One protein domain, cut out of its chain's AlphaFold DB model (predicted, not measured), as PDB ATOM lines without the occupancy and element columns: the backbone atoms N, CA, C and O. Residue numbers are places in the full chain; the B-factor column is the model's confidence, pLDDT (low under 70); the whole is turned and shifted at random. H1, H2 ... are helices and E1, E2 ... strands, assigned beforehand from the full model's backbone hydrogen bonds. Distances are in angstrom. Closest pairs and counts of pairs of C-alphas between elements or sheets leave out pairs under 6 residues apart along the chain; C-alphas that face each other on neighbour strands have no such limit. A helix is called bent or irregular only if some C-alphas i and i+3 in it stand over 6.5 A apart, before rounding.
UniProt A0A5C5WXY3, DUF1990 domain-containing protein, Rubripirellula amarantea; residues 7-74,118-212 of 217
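What this domain is: This is residues 7 to 74 and 118 to 212 of the 217 residues of the protein "DUF1990 domain-containing protein" of Rubripirellula amarantea (UniProt A0A5C5WXY3). A twisted sheet of six strands makes the core, with the long helix H5 running along one face and H1 crossing the opposite face; H3 packs on E4 and E3. Residues 28 to 33 and 164 to 176 stick out. The printed part has 163 residues, with elements in the order E1 H1 H2 E2 H3 E3 E4 E5 H4 H5 E6 H6, six named helices and six named strands, class mixed. The mixed sheet runs E1 E6 E2 E5 E4 E3; the whole is compact, radius of gyration of the C-alphas 16.3 A, spanning 45 by 37 by 30 A.

How they stand to each other: E3, residues 121 to 126, E4, 132 to 143, and E5, 146 to 157, form a meander, each strand the antiparallel neighbour of the one before; N 124 and O 136 are 2.8 A apart, and N 137 and O 152 2.7 A. E5 is antiparallel to E2, residues 44 to 58, with N 52 and O 151 at 2.8 A. E2 is antiparallel to E6, residues 192 to 208, with N 196 and O 55 at 2.8 A; E6 bends by 69 degrees at residue 195. The edge strand E1, residues 7 to 9, is parallel to E6, with N 7 and O 199 at 2.9 A. H5, residues 169 to 191, has a height of 9.5 A over the sheet and lies over E2 and E5, along the strands at 22 degrees to E2 on the local plane; its closest C-alphas to E2 are Thr 191 and Ser 58, 5.9 A. H4, residues 160 to 165, only grazes the sheet. E5, H4 H5 and E6 form a split strand-helix-strand unit, two strands running the same way with E2 between them, and its crossover is right-handed. H1, residues 15 to 28, is on the opposite face from H5, height 9.4 A, across the strands at 65 degrees to E5 on the local plane; the closest C-alphas of H1 and E5 are Leu 20 and Trp 154, 7.0 A. H6, residues 209 to 212, is on the same face as H1, over E2. H3, residues 62 to 71, has its closest C-alphas to E4 at Ala 62 and Ala 140, 5.0 A. H2, residues 32 to 36, is not on the sheet and is irregular, with C-alphas 33 and 36 7.4 A apart. H1 and H3 have every O i to N i+4 pair within hydrogen-bond range, H5 17 of 19, H4 1 of 2, H2 0 of 1 with 0 of 2 O i to N i+3 pairs; H6 is too short for an i+4 pair.

Where its parts are: E1 begins at C-alpha 7, (-27.218, -0.262, 6.175). E2 measures 40.3 A, E6 38.8 A, E5 35.4 A, H5 33.5 A, E4 31.4 A and H1 20.1 A from first to last C-alpha. H6 ends at C-alpha 212, (-27.661, -0.029, -22.025).

The domain as a whole: The two farthest C-alphas, Asp 145 and Phe 164, are 47.7 A apart. Residues 75 to 117 are not printed, and C-alphas 74 and 118 are 18.9 A apart across the cut. Of the links printed whole, none is long. Mean pLDDT of the printed part is 84.5; residues 11 to 14, 31 to 35, 160 to 173 and 209 to 212 are under 70.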
ATOM      1  N   VAL A   7     -28.202   0.682   6.711       88.50
ATOM      2  CA  VAL A   7     -27.218  -0.262   6.175       88.50
ATOM      3  C   VAL A   7     -27.027   0.001   4.689       88.50
ATOM      4  O   VAL A   7     -27.987  -0.057   3.921       88.50
ATOM      5  N   TYR A   8     -25.777   0.226   4.290       85.38
ATOM      6  CA  TYR A   8     -25.389   0.429   2.896       85.38
ATOM      7  C   TYR A   8     -24.943  -0.899   2.259       85.38
ATOM      8  O   TYR A   8     -24.204  -1.663   2.885       85.38
ATOM      9  N   ARG A   9     -25.401  -1.203   1.039       79.94
ATOM     10  CA  ARG A   9     -25.006  -2.398   0.270       79.94
ATOM     11  C   ARG A   9     -24.701  -2.039  -1.184       79.94
ATOM     12  O   ARG A   9     -25.505  -1.378  -1.814       79.94
ATOM     13  N   ASP A  10     -23.635  -2.601  -1.750       74.12
ATOM     14  CA  ASP A  10     -23.214  -2.287  -3.132       74.12
ATOM     15  C   ASP A  10     -23.215  -3.520  -4.059       74.12
ATOM     16  O   ASP A  10     -22.465  -3.592  -5.032       74.12
ATOM     17  N   LYS A  11     -24.020  -4.546  -3.745       68.06
ATOM     18  CA  LYS A  11     -24.108  -5.781  -4.543       68.06
ATOM     19  C   LYS A  11     -25.371  -5.780  -5.403       68.06
ATOM     20  O   LYS A  11     -26.462  -5.676  -4.854       68.06
ATOM     21  N   SER A  12     -25.195  -5.942  -6.714       68.00
ATOM     22  CA  SER A  12     -26.285  -6.151  -7.678       68.00
ATOM     23  C   SER A  12     -26.848  -7.570  -7.570       68.00
ATOM     24  O   SER A  12     -26.088  -8.515  -7.331       68.00
ATOM     25  N   THR A  13     -28.160  -7.716  -7.757       66.50
ATOM     26  CA  THR A  13     -28.832  -9.019  -7.899       66.50
ATOM     27  C   THR A  13     -29.097  -9.393  -9.360       66.50
ATOM     28  O   THR A  13     -29.407 -10.545  -9.640       66.50
ATOM     29  N   GLY A  14     -28.922  -8.451 -10.293       69.19
ATOM     30  CA  GLY A  14     -29.203  -8.593 -11.725       69.19
ATOM     31  C   GLY A  14     -30.615  -8.131 -12.101       69.19
ATOM     32  O   GLY A  14     -30.834  -7.697 -13.233       69.19
ATOM     33  N   ASP A  15     -31.539  -8.126 -11.138       79.75
ATOM     34  CA  ASP A  15     -32.920  -7.659 -11.315       79.75
ATOM     35  C   ASP A  15     -32.972  -6.174 -11.708       79.75
ATOM     36  O   ASP A  15     -33.853  -5.744 -12.447       79.75
ATOM     37  N   GLU A  16     -31.978  -5.388 -11.283       82.62
ATOM     38  CA  GLU A  16     -31.957  -3.941 -11.497       82.62
ATOM     39  C   GLU A  16     -31.825  -3.564 -12.978       82.62
ATOM     40  O   GLU A  16     -32.323  -2.517 -13.395       82.62
ATOM     41  N   VAL A  17     -31.167  -4.406 -13.779       79.88
ATOM     42  CA  VAL A  17     -31.071  -4.217 -15.235       79.88
ATOM     43  C   VAL A  17     -32.375  -4.637 -15.910       79.88
ATOM     44  O   VAL A  17     -32.837  -3.947 -16.816       79.88
ATOM     45  N   SER A  18     -32.990  -5.734 -15.460       84.00
ATOM     46  CA  SER A  18     -34.267  -6.209 -16.007       84.00
ATOM     47  C   SER A  18     -35.378  -5.174 -15.825       84.00
ATOM     48  O   SER A  18     -36.062  -4.838 -16.793       84.00
ATOM     49  N   ASP A  19     -35.500  -4.614 -14.618       85.56
ATOM     50  CA  ASP A  19     -36.488  -3.582 -14.288       85.56
ATOM     51  C   ASP A  19     -36.286  -2.311 -15.123       85.56
ATOM     52  O   ASP A  19     -37.242  -1.749 -15.661       85.56
ATOM     53  N   LEU A  20     -35.030  -1.881 -15.296       84.00
ATOM     54  CA  LEU A  20     -34.696  -0.758 -16.170       84.00
ATOM     55  C   LEU A  20     -35.139  -1.025 -17.615       84.00
ATOM     56  O   LEU A  20     -35.755  -0.166 -18.244       84.00
ATOM     57  N   CYS A  21     -34.853  -2.214 -18.143       84.31
ATOM     58  CA  CYS A  21     -35.249  -2.595 -19.496       84.31
ATOM     59  C   CYS A  21     -36.771  -2.641 -19.664       84.31
ATOM     60  O   CYS A  21     -37.277  -2.256 -20.716       84.31
ATOM     61  N   GLU A  22     -37.520  -3.087 -18.655       87.38
ATOM     62  CA  GLU A  22     -38.983  -3.034 -18.683       87.38
ATOM     63  C   GLU A  22     -39.493  -1.590 -18.773       87.38
ATOM     64  O   GLU A  22     -40.322  -1.289 -19.632       87.38
ATOM     65  N   LEU A  23     -38.963  -0.685 -17.944       86.19
ATOM     66  CA  LEU A  23     -39.332   0.733 -17.973       86.19
ATOM     67  C   LEU A  23     -39.016   1.381 -19.326       86.19
ATOM     68  O   LEU A  23     -39.857   2.090 -19.877       86.19
ATOM     69  N   LEU A  24     -37.847   1.086 -19.900       84.75
ATOM     70  CA  LEU A  24     -37.476   1.564 -21.233       84.75
ATOM     71  C   LEU A  24     -38.458   1.074 -22.306       84.75
ATOM     72  O   LEU A  24     -38.911   1.872 -23.123       84.75
ATOM     73  N   ARG A  25     -38.844  -0.211 -22.287       84.94
ATOM     74  CA  ARG A  25     -39.838  -0.757 -23.231       84.94
ATOM     75  C   ARG A  25     -41.201  -0.091 -23.086       84.94
ATOM     76  O   ARG A  25     -41.841   0.175 -24.100       84.94
ATOM     77  N   ARG A  26     -41.635   0.194 -21.853       84.81
ATOM     78  CA  ARG A  26     -42.888   0.922 -21.601       84.81
ATOM     79  C   ARG A  26     -42.857   2.301 -22.251       84.81
ATOM     80  O   ARG A  26     -43.796   2.623 -22.962       84.81
ATOM     81  N   VAL A  27     -41.776   3.061 -22.073       84.19
ATOM     82  CA  VAL A  27     -41.637   4.390 -22.690       84.19
ATOM     83  C   VAL A  27     -41.624   4.313 -24.216       84.19
ATOM     84  O   VAL A  27     -42.301   5.100 -24.863       84.19
ATOM     85  N   VAL A  28     -40.907   3.351 -24.804       79.62
ATOM     86  CA  VAL A  28     -40.893   3.155 -26.270       79.62
ATOM     87  C   VAL A  28     -42.292   2.853 -26.823       79.62
ATOM     88  O   VAL A  28     -42.584   3.194 -27.965       79.62
ATOM     89  N   ALA A  29     -43.160   2.229 -26.026       81.00
ATOM     90  CA  ALA A  29     -44.544   1.956 -26.398       81.00
ATOM     91  C   ALA A  29     -45.501   3.156 -26.206       81.00
ATOM     92  O   ALA A  29     -46.672   3.039 -26.566       81.00
ATOM     93  N   MET A  30     -45.045   4.280 -25.634       79.50
ATOM     94  CA  MET A  30     -45.842   5.508 -25.465       79.50
ATOM     95  C   MET A  30     -45.826   6.379 -26.742       79.50
ATOM     96  O   MET A  30     -44.883   6.333 -27.529       79.50
ATOM     97  N   ASP A  31     -46.893   7.163 -26.950       63.22
ATOM     98  CA  ASP A  31     -47.112   8.073 -28.098       63.22
ATOM     99  C   ASP A  31     -46.066   9.230 -28.132       63.22
ATOM    100  O   ASP A  31     -45.512   9.566 -27.084       63.22
ATOM    101  N   PRO A  32     -45.776   9.875 -29.287       51.06
ATOM    102  CA  PRO A  32     -44.542  10.611 -29.580       51.06
ATOM    103  C   PRO A  32     -44.350  11.966 -28.868       51.06
ATOM    104  O   PRO A  32     -43.404  12.683 -29.196       51.06
ATOM    105  N   ASP A  33     -45.157  12.297 -27.857       53.81
ATOM    106  CA  ASP A  33     -44.900  13.431 -26.946       53.81
ATOM    107  C   ASP A  33     -43.726  13.158 -25.969       53.81
ATOM    108  O   ASP A  33     -43.416  13.980 -25.117       53.81
ATOM    109  N   VAL A  34     -43.004  12.041 -26.155       63.47
ATOM    110  CA  VAL A  34     -41.713  11.651 -25.539       63.47
ATOM    111  C   VAL A  34     -40.562  12.649 -25.758       63.47
ATOM    112  O   VAL A  34     -39.444  12.405 -25.302       63.47
ATOM    113  N   ALA A  35     -40.779  13.739 -26.499       65.25
ATOM    114  CA  ALA A  35     -39.717  14.635 -26.957       65.25
ATOM    115  C   ALA A  35     -38.944  15.322 -25.818       65.25
ATOM    116  O   ALA A  35     -37.795  15.709 -26.024       65.25
ATOM    117  N   ASP A  36     -39.541  15.456 -24.632       87.62
ATOM    118  CA  ASP A  36     -38.902  16.049 -23.456       87.62
ATOM    119  C   ASP A  36     -38.470  15.023 -22.399       87.62
ATOM    120  O   ASP A  36     -37.999  15.407 -21.331       87.62
ATOM    121  N   PHE A  37     -38.574  13.721 -22.671       91.69
ATOM    122  CA  PHE A  37     -38.160  12.683 -21.730       91.69
ATOM    123  C   PHE A  37     -36.633  12.561 -21.670       91.69
ATOM    124  O   PHE A  37     -35.969  12.260 -22.664       91.69
ATOM    125  N   GLN A  38     -36.060  12.683 -20.473       90.69
ATOM    126  CA  GLN A  38     -34.641  12.424 -20.246       90.69
ATOM    127  C   GLN A  38     -34.428  10.970 -19.819       90.69
ATOM    128  O   GLN A  38     -34.418  10.637 -18.634       90.69
ATOM    129  N   LEU A  39     -34.244  10.083 -20.798       90.00
ATOM    130  CA  LEU A  39     -33.980   8.667 -20.544       90.00
ATOM    131  C   LEU A  39     -32.595   8.441 -19.914       90.00
ATOM    132  O   LEU A  39     -31.630   9.086 -20.334       90.00
ATOM    133  N   PRO A  40     -32.430   7.440 -19.021       86.62
ATOM    134  CA  PRO A  40     -31.117   7.072 -18.488       86.62
ATOM    135  C   PRO A  40     -30.063   6.824 -19.572       86.62
ATOM    136  O   PRO A  40     -28.903   7.181 -19.394       86.62
ATOM    137  N   SER A  41     -30.463   6.224 -20.699       83.00
ATOM    138  CA  SER A  41     -29.593   5.910 -21.841       83.00
ATOM    139  C   SER A  41     -29.160   7.138 -22.651       83.00
ATOM    140  O   SER A  41     -28.146   7.068 -23.343       83.00
ATOM    141  N   ALA A  42     -29.898   8.247 -22.557       82.94
ATOM    142  CA  ALA A  42     -29.576   9.520 -23.201       82.94
ATOM    143  C   ALA A  42     -28.683  10.421 -22.325       82.94
ATOM    144  O   ALA A  42     -28.146  11.416 -22.811       82.94
ATOM    145  N   GLY A  43     -28.508  10.073 -21.045       82.81
ATOM    146  CA  GLY A  43     -27.623  10.778 -20.124       82.81
ATOM    147  C   GLY A  43     -26.130  10.538 -20.387       82.81
ATOM    148  O   GLY A  43     -25.712   9.710 -21.196       82.81
ATOM    149  N   VAL A  44     -25.293  11.270 -19.656       81.75
ATOM    150  CA  VAL A  44     -23.832  11.235 -19.758       81.75
ATOM    151  C   VAL A  44     -23.232  10.366 -18.654       81.75
ATOM    152  O   VAL A  44     -23.486  10.566 -17.464       81.75
ATOM    153  N   GLY A  45     -22.352   9.450 -19.059       83.81
ATOM    154  CA  GLY A  45     -21.580   8.594 -18.166       83.81
ATOM    155  C   GLY A  45     -22.358   7.376 -17.673       83.81
ATOM    156  O   GLY A  45     -23.093   6.729 -18.419       83.81
ATOM    157  N   LYS A  46     -22.153   7.036 -16.399       86.69
ATOM    158  CA  LYS A  46     -22.679   5.811 -15.791       86.69
ATOM    159  C   LYS A  46     -24.126   5.971 -15.340       86.69
ATOM    160  O   LYS A  46     -24.465   6.970 -14.709       86.69
ATOM    161  N   ILE A  47     -24.926   4.935 -15.575       88.12
ATOM    162  CA  ILE A  47     -26.233   4.775 -14.939       88.12
ATOM    163  C   ILE A  47     -26.021   4.176 -13.550       88.12
ATOM    164  O   ILE A  47     -25.383   3.128 -13.394       88.12
ATOM    165  N   PHE A  48     -26.595   4.826 -12.548       89.50
ATOM    166  CA  PHE A  48     -26.664   4.320 -11.188       89.50
ATOM    167  C   PHE A  48     -28.082   3.851 -10.882       89.50
ATOM    168  O   PHE A  48     -29.038   4.596 -11.092       89.50
ATOM    169  N   ASN A  49     -28.206   2.636 -10.351       91.88
ATOM    170  CA  ASN A  49     -29.415   2.206  -9.661       91.88
ATOM    171  C   ASN A  49     -29.239   2.479  -8.164       91.88
ATOM    172  O   ASN A  49     -28.242   2.065  -7.567       91.88
ATOM    173  N   ARG A  50     -30.188   3.208  -7.577       93.50
ATOM    174  CA  ARG A  50     -30.247   3.469  -6.139       93.50
ATOM    175  C   ARG A  50     -31.543   2.915  -5.582       93.50
ATOM    176  O   ARG A  50     -32.599   3.157  -6.154       93.50
ATOM    177  N   LYS A  51     -31.472   2.225  -4.448       94.62
ATOM    178  CA  LYS A  51     -32.631   1.610  -3.795       94.62
ATOM    179  C   LYS A  51     -32.632   1.945  -2.317       94.62
ATOM    180  O   LYS A  51     -31.629   1.751  -1.637       94.62
ATOM    181  N   TYR A  52     -33.775   2.402  -1.833       95.69
ATOM    182  CA  TYR A  52     -34.067   2.666  -0.432       95.69
ATOM    183  C   TYR A  52     -35.241   1.779  -0.056       95.69
ATOM    184  O   TYR A  52     -36.289   1.880  -0.690       95.69
ATOM    185  N   HIS A  53     -35.090   0.907   0.935       95.75
ATOM    186  CA  HIS A  53     -36.214   0.105   1.412       95.75
ATOM    187  C   HIS A  53     -36.143  -0.162   2.907       95.75
ATOM    188  O   HIS A  53     -35.061  -0.286   3.485       95.75
ATOM    189  N   LEU A  54     -37.312  -0.259   3.527       96.19
ATOM    190  CA  LEU A  54     -37.468  -0.695   4.907       96.19
ATOM    191  C   LEU A  54     -38.700  -1.579   5.041       96.19
ATOM    192  O   LEU A  54     -39.634  -1.483   4.242       96.19
ATOM    193  N   LEU A  55     -38.700  -2.378   6.101       96.88
ATOM    194  CA  LEU A  55     -39.849  -3.155   6.539       96.88
ATOM    195  C   LEU A  55     -40.499  -2.463   7.736       96.88
ATOM    196  O   LEU A  55     -39.801  -1.908   8.586       96.88
ATOM    197  N   PHE A  56     -41.822  -2.488   7.820       96.12
ATOM    198  CA  PHE A  56     -42.556  -1.999   8.985       96.12
ATOM    199  C   PHE A  56     -43.909  -2.697   9.136       96.12
ATOM    200  O   PHE A  56     -44.495  -3.167   8.161       96.12
ATOM    201  N   ASP A  57     -44.413  -2.730  10.367       94.75
ATOM    202  CA  ASP A  57     -45.779  -3.167  10.653       94.75
ATOM    203  C   ASP A  57     -46.759  -2.059  10.272       94.75
ATOM    204  O   ASP A  57     -46.543  -0.899  10.637       94.75
ATOM    205  N   SER A  58     -47.857  -2.411   9.609       93.44
ATOM    206  CA  SER A  58     -48.875  -1.472   9.136       93.44
ATOM    207  C   SER A  58     -50.273  -2.044   9.344       93.44
ATOM    208  O   SER A  58     -50.480  -3.241   9.170       93.44
ATOM    209  N   GLU A  59     -51.229  -1.186   9.702       91.31
ATOM    210  CA  GLU A  59     -52.659  -1.532   9.628       91.31
ATOM    211  C   GLU A  59     -53.219  -1.285   8.223       91.31
ATOM    212  O   GLU A  59     -54.199  -1.916   7.842       91.31
ATOM    213  N   SER A  60     -52.577  -0.401   7.454       94.75
ATOM    214  CA  SER A  60     -52.896  -0.167   6.047       94.75
ATOM    215  C   SER A  60     -52.244  -1.203   5.141       94.75
ATOM    216  O   SER A  60     -51.086  -1.585   5.364       94.75
ATOM    217  N   SER A  61     -52.955  -1.603   4.089       96.31
ATOM    218  CA  SER A  61     -52.424  -2.468   3.036       96.31
ATOM    219  C   SER A  61     -51.377  -1.740   2.178       96.31
ATOM    220  O   SER A  61     -51.251  -0.513   2.215       96.31
ATOM    221  N   ALA A  62     -50.609  -2.492   1.384       97.31
ATOM    222  CA  ALA A  62     -49.635  -1.914   0.456       97.31
ATOM    223  C   ALA A  62     -50.302  -0.974  -0.566       97.31
ATOM    224  O   ALA A  62     -49.773   0.093  -0.878       97.31
ATOM    225  N   GLU A  63     -51.477  -1.369  -1.042       97.69
ATOM    226  CA  GLU A  63     -52.301  -0.639  -1.997       97.69
ATOM    227  C   GLU A  63     -52.817   0.668  -1.387       97.69
ATOM    228  O   GLU A  63     -52.690   1.728  -1.993       97.69
ATOM    229  N   GLU A  64     -53.318   0.633  -0.148       96.81
ATOM    230  CA  GLU A  64     -53.765   1.836   0.567       96.81
ATOM    231  C   GLU A  64     -52.619   2.827   0.804       96.81
ATOM    232  O   GLU A  64     -52.797   4.041   0.666       96.81
ATOM    233  N   ILE A  65     -51.429   2.317   1.136       97.00
ATOM    234  CA  ILE A  65     -50.227   3.139   1.300       97.00
ATOM    235  C   ILE A  65     -49.893   3.834  -0.019       97.00
ATOM    236  O   ILE A  65     -49.693   5.049  -0.032       97.00
ATOM    237  N   ILE A  66     -49.857   3.096  -1.129       97.56
ATOM    238  CA  ILE A  66     -49.508   3.663  -2.435       97.56
ATOM    239  C   ILE A  66     -50.578   4.619  -2.943       97.56
ATOM    240  O   ILE A  66     -50.219   5.697  -3.410       97.56
ATOM    241  N   ALA A  67     -51.859   4.312  -2.754       95.94
ATOM    242  CA  ALA A  67     -52.944   5.235  -3.056       95.94
ATOM    243  C   ALA A  67     -52.796   6.556  -2.277       95.94
ATOM    244  O   ALA A  67     -52.989   7.634  -2.842       95.94
ATOM    245  N   ASN A  68     -52.380   6.513  -1.001       94.94
ATOM    246  CA  ASN A  68     -52.131   7.737  -0.232       94.94
ATOM    247  C   ASN A  68     -50.924   8.528  -0.755       94.94
ATOM    248  O   ASN A  68     -50.980   9.755  -0.828       94.94
ATOM    249  N   VAL A  69     -49.847   7.833  -1.136       95.56
ATOM    250  CA  VAL A  69     -48.659   8.464  -1.727       95.56
ATOM    251  C   VAL A  69     -48.983   9.089  -3.084       95.56
ATOM    252  O   VAL A  69     -48.541  10.200  -3.348       95.56
ATOM    253  N   GLN A  70     -49.778   8.426  -3.921       95.38
ATOM    254  CA  GLN A  70     -50.224   8.954  -5.211       95.38
ATOM    255  C   GLN A  70     -51.103  10.199  -5.043       95.38
ATOM    256  O   GLN A  70     -50.915  11.184  -5.753       95.38
ATOM    257  N   ALA A  71     -52.022  10.188  -4.072       93.31
ATOM    258  CA  ALA A  71     -52.877  11.337  -3.780       93.31
ATOM    259  C   ALA A  71     -52.093  12.529  -3.199       93.31
ATOM    260  O   ALA A  71     -52.434  13.682  -3.461       93.31
ATOM    261  N   PHE A  72     -51.040  12.268  -2.412       92.62
ATOM    262  CA  PHE A  72     -50.279  13.303  -1.703       92.62
ATOM    263  C   PHE A  72     -48.761  13.037  -1.696       92.62
ATOM    264  O   PHE A  72     -48.176  12.847  -0.622       92.62
ATOM    265  N   PRO A  73     -48.072  13.079  -2.852       92.56
ATOM    266  CA  PRO A  73     -46.660  12.688  -2.938       92.56
ATOM    267  C   PRO A  73     -45.748  13.579  -2.080       92.56
ATOM    268  O   PRO A  73     -44.822  13.099  -1.437       92.56
ATOM    269  N   GLY A  74     -46.053  14.872  -1.946       91.19
ATOM    270  CA  GLY A  74     -45.276  15.781  -1.093       91.19
ATOM    271  C   GLY A  74     -45.445  15.565   0.419       91.19
ATOM    272  O   GLY A  74     -44.622  16.041   1.198       91.19
ATOM    273  N   ASP A 118     -49.632   1.476 -10.926       94.00
ATOM    274  CA  ASP A 118     -50.192   0.199 -10.513       94.00
ATOM    275  C   ASP A 118     -50.786   0.374  -9.102       94.00
ATOM    276  O   ASP A 118     -50.521   1.371  -8.425       94.00
ATOM    277  N   GLU A 119     -51.546  -0.608  -8.624       96.25
ATOM    278  CA  GLU A 119     -52.123  -0.616  -7.273       96.25
ATOM    279  C   GLU A 119     -51.042  -0.496  -6.189       96.25
ATOM    280  O   GLU A 119     -51.276   0.050  -5.116       96.25
ATOM    281  N   ARG A 120     -49.829  -0.980  -6.481       97.56
ATOM    282  CA  ARG A 120     -48.705  -1.049  -5.538       97.56
ATOM    283  C   ARG A 120     -47.472  -0.266  -5.956       97.56
ATOM    284  O   ARG A 120     -46.442  -0.349  -5.282       97.56
ATOM    285  N   SER A 121     -47.533   0.483  -7.054       97.75
ATOM    286  CA  SER A 121     -46.411   1.328  -7.454       97.75
ATOM    287  C   SER A 121     -46.799   2.474  -8.377       97.75
ATOM    288  O   SER A 121     -47.853   2.476  -8.999       97.75
ATOM    289  N   PHE A 122     -45.913   3.452  -8.497       97.50
ATOM    290  CA  PHE A 122     -45.914   4.385  -9.616       97.50
ATOM    291  C   PHE A 122     -44.479   4.765  -9.968       97.50
ATOM    292  O   PHE A 122     -43.571   4.648  -9.135       97.50
ATOM    293  N   THR A 123     -44.279   5.225 -11.198       97.56
ATOM    294  CA  THR A 123     -42.965   5.604 -11.714       97.56
ATOM    295  C   THR A 123     -43.022   6.970 -12.367       97.56
ATOM    296  O   THR A 123     -43.852   7.213 -13.245       97.56
ATOM    297  N   PHE A 124     -42.078   7.819 -11.982       96.56
ATOM    298  CA  PHE A 124     -41.761   9.048 -12.682       96.56
ATOM    299  C   PHE A 124     -40.597   8.845 -13.651       96.56
ATOM    300  O   PHE A 124     -39.648   8.116 -13.349       96.56
ATOM    301  N   ILE A 125     -40.648   9.549 -14.775       95.44
ATOM    302  CA  ILE A 125     -39.493   9.851 -15.618       95.44
ATOM    303  C   ILE A 125     -39.106  11.321 -15.444       95.44
ATOM    304  O   ILE A 125     -39.969  12.178 -15.268       95.44
ATOM    305  N   THR A 126     -37.816  11.626 -15.494       93.62
ATOM    306  CA  THR A 126     -37.318  13.006 -15.532       93.62
ATOM    307  C   THR A 126     -37.555  13.641 -16.900       93.62
ATOM    308  O   THR A 126     -37.332  12.987 -17.921       93.62
ATOM    309  N   LEU A 127     -37.942  14.916 -16.920       93.38
ATOM    310  CA  LEU A 127     -38.128  15.699 -18.144       93.38
ATOM    311  C   LEU A 127     -36.953  16.658 -18.393       93.38
ATOM    312  O   LEU A 127     -36.094  16.835 -17.525       93.38
ATOM    313  N   ASP A 128     -36.915  17.280 -19.572       89.75
ATOM    314  CA  ASP A 128     -35.937  18.315 -19.914       89.75
ATOM    315  C   ASP A 128     -35.935  19.445 -18.871       89.75
ATOM    316  O   ASP A 128     -36.977  19.865 -18.361       89.75
ATOM    317  N   GLY A 129     -34.739  19.908 -18.517       86.00
ATOM    318  CA  GLY A 129     -34.511  20.824 -17.399       86.00
ATOM    319  C   GLY A 129     -34.270  20.140 -16.048       86.00
ATOM    320  O   GLY A 129     -33.911  20.825 -15.093       86.00
ATOM    321  N   HIS A 130     -34.396  18.812 -15.948       88.06
ATOM    322  CA  HIS A 130     -33.980  18.058 -14.762       88.06
ATOM    323  C   HIS A 130     -32.468  17.746 -14.816       88.06
ATOM    324  O   HIS A 130     -31.934  17.390 -15.864       88.06
ATOM    325  N   LEU A 131     -31.738  17.831 -13.695       85.62
ATOM    326  CA  LEU A 131     -30.282  17.561 -13.686       85.62
ATOM    327  C   LEU A 131     -29.910  16.090 -13.914       85.62
ATOM    328  O   LEU A 131     -28.789  15.770 -14.323       85.62
ATOM    329  N   GLU A 132     -30.833  15.198 -13.593       88.12
ATOM    330  CA  GLU A 132     -30.713  13.757 -13.797       88.12
ATOM    331  C   GLU A 132     -31.578  13.323 -14.974       88.12
ATOM    332  O   GLU A 132     -32.687  13.827 -15.138       88.12
ATOM    333  N   ALA A 133     -31.064  12.375 -15.751       89.94
ATOM    334  CA  ALA A 133     -31.806  11.662 -16.775       89.94
ATOM    335  C   ALA A 133     -32.120  10.270 -16.238       89.94
ATOM    336  O   ALA A 133     -31.208   9.452 -16.061       89.94
ATOM    337  N   GLY A 134     -33.381  10.007 -15.915       93.31
ATOM    338  CA  GLY A 134     -33.750   8.719 -15.384       93.31
ATOM    339  C   GLY A 134     -35.190   8.496 -14.961       93.31
ATOM    340  O   GLY A 134     -36.109   9.243 -15.283       93.31
ATOM    341  N   PHE A 135     -35.345   7.405 -14.219       95.38
ATOM    342  CA  PHE A 135     -36.596   6.960 -13.626       95.38
ATOM    343  C   PHE A 135     -36.496   6.962 -12.108       95.38
ATOM    344  O   PHE A 135     -35.434   6.663 -11.554       95.38
ATOM    345  N   ILE A 136     -37.623   7.185 -11.441       95.69
ATOM    346  CA  ILE A 136     -37.788   6.894 -10.019       95.69
ATOM    347  C   ILE A 136     -39.143   6.232  -9.775       95.69
ATOM    348  O   ILE A 136     -40.186   6.739 -10.175       95.69
ATOM    349  N   ARG A 137     -39.112   5.072  -9.125       97.50
ATOM    350  CA  ARG A 137     -40.259   4.236  -8.793       97.50
ATOM    351  C   ARG A 137     -40.470   4.220  -7.289       97.50
ATOM    352  O   ARG A 137     -39.536   3.985  -6.522       97.50
ATOM    353  N   PHE A 138     -41.716   4.401  -6.887       97.94
ATOM    354  CA  PHE A 138     -42.181   4.233  -5.518       97.94
ATOM    355  C   PHE A 138     -43.068   2.996  -5.485       97.94
ATOM    356  O   PHE A 138     -43.928   2.838  -6.349       97.94
ATOM    357  N   SER A 139     -42.858   2.108  -4.519       98.12
ATOM    358  CA  SER A 139     -43.634   0.870  -4.414       98.12
ATOM    359  C   SER A 139     -43.795   0.404  -2.976       98.12
ATOM    360  O   SER A 139     -42.899   0.613  -2.157       98.12
ATOM    361  N   ALA A 140     -44.900  -0.276  -2.693       98.06
ATOM    362  CA  ALA A 140     -45.125  -0.977  -1.438       98.06
ATOM    363  C   ALA A 140     -45.532  -2.419  -1.734       98.06
ATOM    364  O   ALA A 140     -46.347  -2.655  -2.617       98.06
ATOM    365  N   ASN A 141     -44.989  -3.387  -1.001       97.38
ATOM    366  CA  ASN A 141     -45.344  -4.793  -1.168       97.38
ATOM    367  C   ASN A 141     -45.541  -5.469   0.193       97.38
ATOM    368  O   ASN A 141     -44.768  -5.204   1.117       97.38
ATOM    369  N   PRO A 142     -46.530  -6.367   0.333       96.56
ATOM    370  CA  PRO A 142     -46.641  -7.200   1.520       96.56
ATOM    371  C   PRO A 142     -45.483  -8.207   1.573       96.56
ATOM    372  O   PRO A 142     -45.197  -8.907   0.600       96.56
ATOM    373  N   VAL A 143     -44.830  -8.305   2.728       95.00
ATOM    374  CA  VAL A 143     -43.768  -9.272   3.019       95.00
ATOM    375  C   VAL A 143     -44.100  -9.964   4.336       95.00
ATOM    376  O   VAL A 143     -43.847  -9.432   5.419       95.00
ATOM    377  N   LYS A 144     -44.654 -11.180   4.242       90.50
ATOM    378  CA  LYS A 144     -45.241 -11.901   5.386       90.50
ATOM    379  C   LYS A 144     -46.284 -11.013   6.082       90.50
ATOM    380  O   LYS A 144     -47.223 -10.587   5.423       90.50
ATOM    381  N   ASP A 145     -46.076 -10.701   7.358       89.94
ATOM    382  CA  ASP A 145     -46.964  -9.877   8.184       89.94
ATOM    383  C   ASP A 145     -46.538  -8.393   8.224       89.94
ATOM    384  O   ASP A 145     -47.009  -7.628   9.060       89.94
ATOM    385  N   THR A 146     -45.619  -7.983   7.344       95.31
ATOM    386  CA  THR A 146     -45.060  -6.621   7.282       95.31
ATOM    387  C   THR A 146     -45.243  -6.009   5.896       95.31
ATOM    388  O   THR A 146     -45.530  -6.713   4.928       95.31
ATOM    389  N   ILE A 147     -45.037  -4.698   5.783       97.44
ATOM    390  CA  ILE A 147     -44.956  -3.994   4.502       97.44
ATOM    391  C   ILE A 147     -43.502  -3.639   4.210       97.44
ATOM    392  O   ILE A 147     -42.817  -3.056   5.051       97.44
ATOM    393  N   GLU A 148     -43.048  -3.940   2.996       97.56
ATOM    394  CA  GLU A 148     -41.848  -3.339   2.426       97.56
ATOM    395  C   GLU A 148     -42.235  -2.103   1.625       97.56
ATOM    396  O   GLU A 148     -42.925  -2.213   0.613       97.56
ATOM    397  N   PHE A 149     -41.753  -0.932   2.037       97.88
ATOM    398  CA  PHE A 149     -41.802   0.261   1.197       97.88
ATOM    399  C   PHE A 149     -40.447   0.490   0.542       97.88
ATOM    400  O   PHE A 149     -39.411   0.408   1.207       97.88
ATOM    401  N   ARG A 150     -40.460   0.812  -0.753       97.50
ATOM    402  CA  ARG A 150     -39.266   0.963  -1.578       97.50
ATOM    403  C   ARG A 150     -39.347   2.198  -2.469       97.50
ATOM    404  O   ARG A 150     -40.348   2.422  -3.144       97.50
ATOM    405  N   ILE A 151     -38.244   2.940  -2.509       97.12
ATOM    406  CA  ILE A 151     -37.940   3.937  -3.536       97.12
ATOM    407  C   ILE A 151     -36.759   3.406  -4.337       97.12
ATOM    408  O   ILE A 151     -35.733   3.042  -3.760       97.12
ATOM    409  N   GLU A 152     -36.894   3.350  -5.653       95.81
ATOM    410  CA  GLU A 152     -35.858   2.845  -6.544       95.81
ATOM    411  C   GLU A 152     -35.687   3.769  -7.742       95.81
ATOM    412  O   GLU A 152     -36.661   4.104  -8.404       95.81
ATOM    413  N   SER A 153     -34.461   4.192  -8.025       94.19
ATOM    414  CA  SER A 153     -34.165   5.097  -9.133       94.19
ATOM    415  C   SER A 153     -33.083   4.538 -10.038       94.19
ATOM    416  O   SER A 153     -32.120   3.954  -9.547       94.19
ATOM    417  N   TRP A 154     -33.187   4.815 -11.333       93.88
ATOM    418  CA  TRP A 154     -32.171   4.525 -12.341       93.88
ATOM    419  C   TRP A 154     -31.846   5.817 -13.062       93.88
ATOM    420  O   TRP A 154     -32.691   6.311 -13.803       93.88
ATOM    421  N   ALA A 155     -30.657   6.371 -12.847       91.25
ATOM    422  CA  ALA A 155     -30.333   7.685 -13.387       91.25
ATOM    423  C   ALA A 155     -28.873   7.819 -13.822       91.25
ATOM    424  O   ALA A 155     -27.961   7.269 -13.198       91.25
ATOM    425  N   ALA A 156     -28.673   8.594 -14.885       88.62
ATOM    426  CA  ALA A 156     -27.396   9.160 -15.307       88.62
ATOM    427  C   ALA A 156     -27.450  10.699 -15.206       88.62
ATOM    428  O   ALA A 156     -28.502  11.287 -14.948       88.62
ATOM    429  N   SER A 157     -26.315  11.372 -15.409       84.25
ATOM    430  CA  SER A 157     -26.280  12.842 -15.486       84.25
ATOM    431  C   SER A 157     -26.992  13.317 -16.757       84.25
ATOM    432  O   SER A 157     -26.684  12.801 -17.826       84.25
ATOM    433  N   ALA A 158     -27.876  14.316 -16.689       75.81
ATOM    434  CA  ALA A 158     -28.597  14.804 -17.873       75.81
ATOM    435  C   ALA A 158     -27.697  15.531 -18.891       75.81
ATOM    436  O   ALA A 158     -27.995  15.557 -20.080       75.81
ATOM    437  N   GLY A 159     -26.553  16.080 -18.464       70.00
ATOM    438  CA  GLY A 159     -25.615  16.703 -19.397       70.00
ATOM    439  C   GLY A 159     -24.204  16.952 -18.852       70.00
ATOM    440  O   GLY A 159     -23.962  16.814 -17.649       70.00
ATOM    441  N   PRO A 160     -23.252  17.343 -19.727       53.59
ATOM    442  CA  PRO A 160     -21.847  17.558 -19.361       53.59
ATOM    443  C   PRO A 160     -21.614  18.828 -18.529       53.59
ATOM    444  O   PRO A 160     -20.691  18.884 -17.720       53.59
ATOM    445  N   MET A 161     -22.450  19.859 -18.709       51.59
ATOM    446  CA  MET A 161     -22.295  21.162 -18.042       51.59
ATOM    447  C   MET A 161     -22.633  21.097 -16.543       51.59
ATOM    448  O   MET A 161     -22.019  21.795 -15.743       51.59
ATOM    449  N   VAL A 162     -23.513  20.167 -16.159       51.06
ATOM    450  CA  VAL A 162     -23.830  19.805 -14.766       51.06
ATOM    451  C   VAL A 162     -22.648  19.088 -14.093       51.06
ATOM    452  O   VAL A 162     -22.460  19.178 -12.883       51.06
ATOM    453  N   TRP A 163     -21.791  18.426 -14.873       45.06
ATOM    454  CA  TRP A 163     -20.641  17.679 -14.363       45.06
ATOM    455  C   TRP A 163     -19.439  18.581 -14.018       45.06
ATOM    456  O   TRP A 163     -18.679  18.262 -13.106       45.06
ATOM    457  N   PHE A 164     -19.273  19.722 -14.705       41.53
ATOM    458  CA  PHE A 164     -18.092  20.591 -14.563       41.53
ATOM    459  C   PHE A 164     -18.256  21.731 -13.538       41.53
ATOM    460  O   PHE A 164     -17.272  22.144 -12.929       41.53
ATOM    461  N   THR A 165     -19.473  22.227 -13.286       46.72
ATOM    462  CA  THR A 165     -19.708  23.272 -12.264       46.72
ATOM    463  C   THR A 165     -19.905  22.709 -10.854       46.72
ATOM    464  O   THR A 165     -19.756  23.439  -9.876       46.72
ATOM    465  N   TYR A 166     -20.188  21.407 -10.726       50.72
ATOM    466  CA  TYR A 166     -20.527  20.756  -9.460       50.72
ATOM    467  C   TYR A 166     -19.539  19.649  -9.072       50.72
ATOM    468  O   TYR A 166     -19.916  18.499  -8.844       50.72
ATOM    469  N   SER A 167     -18.285  20.023  -8.809       41.28
ATOM    470  CA  SER A 167     -17.282  19.200  -8.099       41.28
ATOM    471  C   SER A 167     -17.737  18.698  -6.703       41.28
ATOM    472  O   SER A 167     -16.978  18.053  -5.981       41.28
ATOM    473  N   GLY A 168     -18.987  18.968  -6.311       43.09
ATOM    474  CA  GLY A 168     -19.698  18.488  -5.131       43.09
ATOM    475  C   GLY A 168     -20.442  17.156  -5.308       43.09
ATOM    476  O   GLY A 168     -21.393  16.933  -4.568       43.09
ATOM    477  N   LEU A 169     -20.015  16.259  -6.207       48.97
ATOM    478  CA  LEU A 169     -20.589  14.906  -6.412       48.97
ATOM    479  C   LEU A 169     -20.829  14.098  -5.115       48.97
ATOM    480  O   LEU A 169     -21.713  13.251  -5.063       48.97
ATOM    481  N   LYS A 170     -20.064  14.357  -4.044       50.03
ATOM    482  CA  LYS A 170     -20.259  13.714  -2.727       50.03
ATOM    483  C   LYS A 170     -21.242  14.445  -1.807       50.03
ATOM    484  O   LYS A 170     -21.706  13.858  -0.835       50.03
ATOM    485  N   ILE A 171     -21.494  15.732  -2.035       52.16
ATOM    486  CA  ILE A 171     -22.479  16.528  -1.283       52.16
ATOM    487  C   ILE A 171     -23.872  16.299  -1.886       52.16
ATOM    488  O   ILE A 171     -24.835  16.129  -1.143       52.16
ATOM    489  N   THR A 172     -23.944  16.207  -3.217       61.00
ATOM    490  CA  THR A 172     -25.164  15.961  -3.999       61.00
ATOM    491  C   THR A 172     -25.834  14.635  -3.609       61.00
ATOM    492  O   THR A 172     -27.000  14.611  -3.216       61.00
ATOM    493  N   GLU A 173     -25.070  13.538  -3.603       66.44
ATOM    494  CA  GLU A 173     -25.546  12.201  -3.221       66.44
ATOM    495  C   GLU A 173     -26.058  12.167  -1.777       66.44
ATOM    496  O   GLU A 173     -27.087  11.557  -1.489       66.44
ATOM    497  N   LYS A 174     -25.385  12.872  -0.861       72.25
ATOM    498  CA  LYS A 174     -25.788  12.945   0.549       72.25
ATOM    499  C   LYS A 174     -27.134  13.635   0.745       72.25
ATOM    500  O   LYS A 174     -27.886  13.215   1.623       72.25
ATOM    501  N   MET A 175     -27.446  14.676  -0.029       73.06
ATOM    502  CA  MET A 175     -28.722  15.389   0.097       73.06
ATOM    503  C   MET A 175     -29.890  14.559  -0.434       73.06
ATOM    504  O   MET A 175     -30.872  14.399   0.291       73.06
ATOM    505  N   GLN A 176     -29.751  13.941  -1.614       75.38
ATOM    506  CA  GLN A 176     -30.757  12.998  -2.120       75.38
ATOM    507  C   GLN A 176     -30.947  11.819  -1.157       75.38
ATOM    508  O   GLN A 176     -32.071  11.498  -0.784       75.38
ATOM    509  N   THR A 177     -29.845  11.236  -0.672       83.38
ATOM    510  CA  THR A 177     -29.879  10.134   0.301       83.38
ATOM    511  C   THR A 177     -30.629  10.541   1.565       83.38
ATOM    512  O   THR A 177     -31.467   9.792   2.062       83.38
ATOM    513  N   LYS A 178     -30.361  11.743   2.094       85.00
ATOM    514  CA  LYS A 178     -31.037  12.268   3.286       85.00
ATOM    515  C   LYS A 178     -32.535  12.457   3.051       85.00
ATOM    516  O   LYS A 178     -33.318  12.120   3.939       85.00
ATOM    517  N   MET A 179     -32.918  12.986   1.892       86.88
ATOM    518  CA  MET A 179     -34.315  13.231   1.545       86.88
ATOM    519  C   MET A 179     -35.089  11.917   1.384       86.88
ATOM    520  O   MET A 179     -36.081  11.720   2.084       86.88
ATOM    521  N   TRP A 180     -34.586  10.966   0.592       91.38
ATOM    522  CA  TRP A 180     -35.256   9.677   0.393       91.38
ATOM    523  C   TRP A 180     -35.278   8.817   1.656       91.38
ATOM    524  O   TRP A 180     -36.299   8.211   1.972       91.38
ATOM    525  N   ARG A 181     -34.212   8.859   2.468       92.06
ATOM    526  CA  ARG A 181     -34.227   8.275   3.817       92.06
ATOM    527  C   ARG A 181     -35.337   8.876   4.677       92.06
ATOM    528  O   ARG A 181     -36.033   8.131   5.364       92.06
ATOM    529  N   HIS A 182     -35.480  10.202   4.686       92.19
ATOM    530  CA  HIS A 182     -36.548  10.858   5.439       92.19
ATOM    531  C   HIS A 182     -37.917  10.393   4.951       92.19
ATOM    532  O   HIS A 182     -38.735   9.998   5.774       92.19
ATOM    533  N   TYR A 183     -38.124  10.378   3.638       94.31
ATOM    534  CA  TYR A 183     -39.377   9.981   3.006       94.31
ATOM    535  C   TYR A 183     -39.804   8.563   3.408       94.31
ATOM    536  O   TYR A 183     -40.897   8.350   3.930       94.31
ATOM    537  N   CYS A 184     -38.887   7.605   3.261       94.94
ATOM    538  CA  CYS A 184     -39.057   6.214   3.662       94.94
ATOM    539  C   CYS A 184     -39.449   6.070   5.145       94.94
ATOM    540  O   CYS A 184     -40.424   5.398   5.480       94.94
ATOM    541  N   LEU A 185     -38.727   6.742   6.048       93.94
ATOM    542  CA  LEU A 185     -39.044   6.711   7.479       93.94
ATOM    543  C   LEU A 185     -40.379   7.401   7.779       93.94
ATOM    544  O   LEU A 185     -41.150   6.925   8.607       93.94
ATOM    545  N   LYS A 186     -40.670   8.521   7.116       94.12
ATOM    546  CA  LYS A 186     -41.901   9.283   7.323       94.12
ATOM    547  C   LYS A 186     -43.132   8.477   6.928       94.12
ATOM    548  O   LYS A 186     -44.117   8.549   7.658       94.12
ATOM    549  N   ILE A 187     -43.062   7.687   5.855       94.62
ATOM    550  CA  ILE A 187     -44.116   6.727   5.503       94.62
ATOM    551  C   ILE A 187     -44.347   5.762   6.656       94.62
ATOM    552  O   ILE A 187     -45.442   5.760   7.209       94.62
ATOM    553  N   ALA A 188     -43.311   5.055   7.111       93.62
ATOM    554  CA  ALA A 188     -43.468   4.085   8.191       93.62
ATOM    555  C   ALA A 188     -43.985   4.693   9.506       93.62
ATOM    556  O   ALA A 188     -44.700   4.012  10.226       93.62
ATOM    557  N   ALA A 189     -43.689   5.959   9.821       92.12
ATOM    558  CA  ALA A 189     -44.289   6.634  10.981       92.12
ATOM    559  C   ALA A 189     -45.764   7.001  10.815       92.12
ATOM    560  O   ALA A 189     -46.455   7.182  11.814       92.12
ATOM    561  N   VAL A 190     -46.208   7.260   9.586       91.19
ATOM    562  CA  VAL A 190     -47.577   7.711   9.312       91.19
ATOM    563  C   VAL A 190     -48.503   6.519   9.106       91.19
ATOM    564  O   VAL A 190     -49.645   6.567   9.548       91.19
ATOM    565  N   THR A 191     -48.023   5.473   8.436       89.56
ATOM    566  CA  THR A 191     -48.817   4.293   8.064       89.56
ATOM    567  C   THR A 191     -48.578   3.113   8.999       89.56
ATOM    568  O   THR A 191     -49.418   2.226   9.106       89.56
ATOM    569  N   GLY A 192     -47.430   3.095   9.674       81.31
ATOM    570  CA  GLY A 192     -46.991   1.985  10.498       81.31
ATOM    571  C   GLY A 192     -46.771   2.335  11.961       81.31
ATOM    572  O   GLY A 192     -46.749   3.495  12.372       81.31
ATOM    573  N   LYS A 193     -46.604   1.283  12.766       77.25
ATOM    574  CA  LYS A 193     -46.319   1.406  14.205       77.25
ATOM    575  C   LYS A 193     -44.831   1.245  14.497       77.25
ATOM    576  O   LYS A 193     -44.275   2.028  15.264       77.25
ATOM    577  N   ASN A 194     -44.186   0.259  13.868       88.50
ATOM    578  CA  ASN A 194     -42.799  -0.109  14.149       88.50
ATOM    579  C   ASN A 194     -42.031  -0.422  12.864       88.50
ATOM    580  O   ASN A 194     -42.487  -1.216  12.047       88.50
ATOM    581  N   VAL A 195     -40.837   0.159  12.720       93.56
ATOM    582  CA  VAL A 195     -39.873  -0.244  11.686       93.56
ATOM    583  C   VAL A 195     -39.192  -1.541  12.121       93.56
ATOM    584  O   VAL A 195     -38.720  -1.643  13.256       93.56
ATOM    585  N   ILE A 196     -39.125  -2.513  11.217       93.62
ATOM    586  CA  ILE A 196     -38.508  -3.820  11.427       93.62
ATOM    587  C   ILE A 196     -37.112  -3.816  10.802       93.62
ATOM    588  O   ILE A 196     -36.953  -3.823   9.583       93.62
ATOM    589  N   GLY A 197     -36.085  -3.830  11.651       92.06
ATOM    590  CA  GLY A 197     -34.691  -3.819  11.205       92.06
ATOM    591  C   GLY A 197     -34.226  -2.457  10.666       92.06
ATOM    592  O   GLY A 197     -34.806  -1.420  11.003       92.06
ATOM    593  N   PRO A 198     -33.128  -2.431   9.889       93.88
ATOM    594  CA  PRO A 198     -32.558  -1.194   9.375       93.88
ATOM    595  C   PRO A 198     -33.253  -0.719   8.093       93.88
ATOM    596  O   PRO A 198     -33.810  -1.502   7.326       93.88
ATOM    597  N   LEU A 199     -33.112   0.574   7.802       94.56
ATOM    598  CA  LEU A 199     -33.286   1.079   6.444       94.56
ATOM    599  C   LEU A 199     -32.111   0.590   5.595       94.56
ATOM    600  O   LEU A 199     -30.950   0.863   5.903       94.56
ATOM    601  N   HIS A 200     -32.407  -0.085   4.499       94.50
ATOM    602  CA  HIS A 200     -31.407  -0.520   3.544       94.50
ATOM    603  C   HIS A 200     -31.278   0.490   2.410       94.50
ATOM    604  O   HIS A 200     -32.272   0.876   1.794       94.50
ATOM    605  N   ILE A 201     -30.041   0.891   2.127       93.25
ATOM    606  CA  ILE A 201     -29.691   1.762   1.007       93.25
ATOM    607  C   ILE A 201     -28.671   1.029   0.144       93.25
ATOM    608  O   ILE A 201     -27.687   0.504   0.660       93.25
ATOM    609  N   SER A 202     -28.883   0.979  -1.164       91.38
ATOM    610  CA  SER A 202     -27.893   0.440  -2.092       91.38
ATOM    611  C   SER A 202     -27.698   1.341  -3.289       91.38
ATOM    612  O   SER A 202     -28.682   1.837  -3.831       91.38
ATOM    613  N   THR A 203     -26.447   1.496  -3.715       90.00
ATOM    614  CA  THR A 203     -26.085   2.191  -4.951       90.00
ATOM    615  C   THR A 203     -25.218   1.261  -5.782       90.00
ATOM    616  O   THR A 203     -24.123   0.886  -5.369       90.00
ATOM    617  N   ILE A 204     -25.682   0.902  -6.975       89.62
ATOM    618  CA  ILE A 204     -24.921   0.073  -7.909       89.62
ATOM    619  C   ILE A 204     -24.735   0.807  -9.236       89.62
ATOM    620  O   ILE A 204     -25.618   1.518  -9.711       89.62
ATOM    621  N   CYS A 205     -23.564   0.641  -9.845       87.50
ATOM    622  CA  CYS A 205     -23.278   1.147 -11.183       87.50
ATOM    623  C   CYS A 205     -23.668   0.077 -12.207       87.50
ATOM    624  O   CYS A 205     -23.043  -0.981 -12.241       87.50
ATOM    625  N   LEU A 206     -24.646   0.369 -13.065       85.31
ATOM    626  CA  LEU A 206     -25.129  -0.568 -14.086       85.31
ATOM    627  C   LEU A 206     -24.272  -0.578 -15.358       85.31
ATOM    628  O   LEU A 206     -24.356  -1.507 -16.155       85.31
ATOM    629  N   GLY A 207     -23.425   0.434 -15.544       82.25
ATOM    630  CA  GLY A 207     -22.579   0.585 -16.726       82.25
ATOM    631  C   GLY A 207     -22.792   1.928 -17.414       82.25
ATOM    632  O   GLY A 207     -23.454   2.813 -16.877       82.25
ATOM    633  N   GLU A 208     -22.188   2.088 -18.589       76.69
ATOM    634  CA  GLU A 208     -22.318   3.304 -19.399       76.69
ATOM    635  C   GLU A 208     -23.717   3.395 -20.021       76.69
ATOM    636  O   GLU A 208     -24.200   2.423 -20.608       76.69
ATOM    637  N   ALA A 209     -24.332   4.576 -19.942       65.06
ATOM    638  CA  ALA A 209     -25.663   4.860 -20.478       65.06
ATOM    639  C   ALA A 209     -25.810   4.469 -21.957       65.06
ATOM    640  O   ALA A 209     -26.769   3.798 -22.344       65.06
ATOM    641  N   SER A 210     -24.790   4.783 -22.758       60.91
ATOM    642  CA  SER A 210     -24.736   4.490 -24.193       60.91
ATOM    643  C   SER A 210     -24.748   2.998 -24.534       60.91
ATOM    644  O   SER A 210     -25.112   2.632 -25.647       60.91
ATOM    645  N   LYS A 211     -24.366   2.121 -23.595       58.34
ATOM    646  CA  LYS A 211     -24.310   0.666 -23.812       58.34
ATOM    647  C   LYS A 211     -25.589  -0.059 -23.392       58.34
ATOM    648  O   LYS A 211     -25.848  -1.149 -23.886       58.34
ATOM    649  N   LEU A 212     -26.387   0.534 -22.502       60.78
ATOM    650  CA  LEU A 212     -27.661  -0.029 -22.025       60.78
ATOM    651  C   LEU A 212     -28.839   0.278 -22.966       60.78
ATOM    652  O   LEU A 212     -29.843  -0.428 -22.938       60.78
TER     653      LEU A 212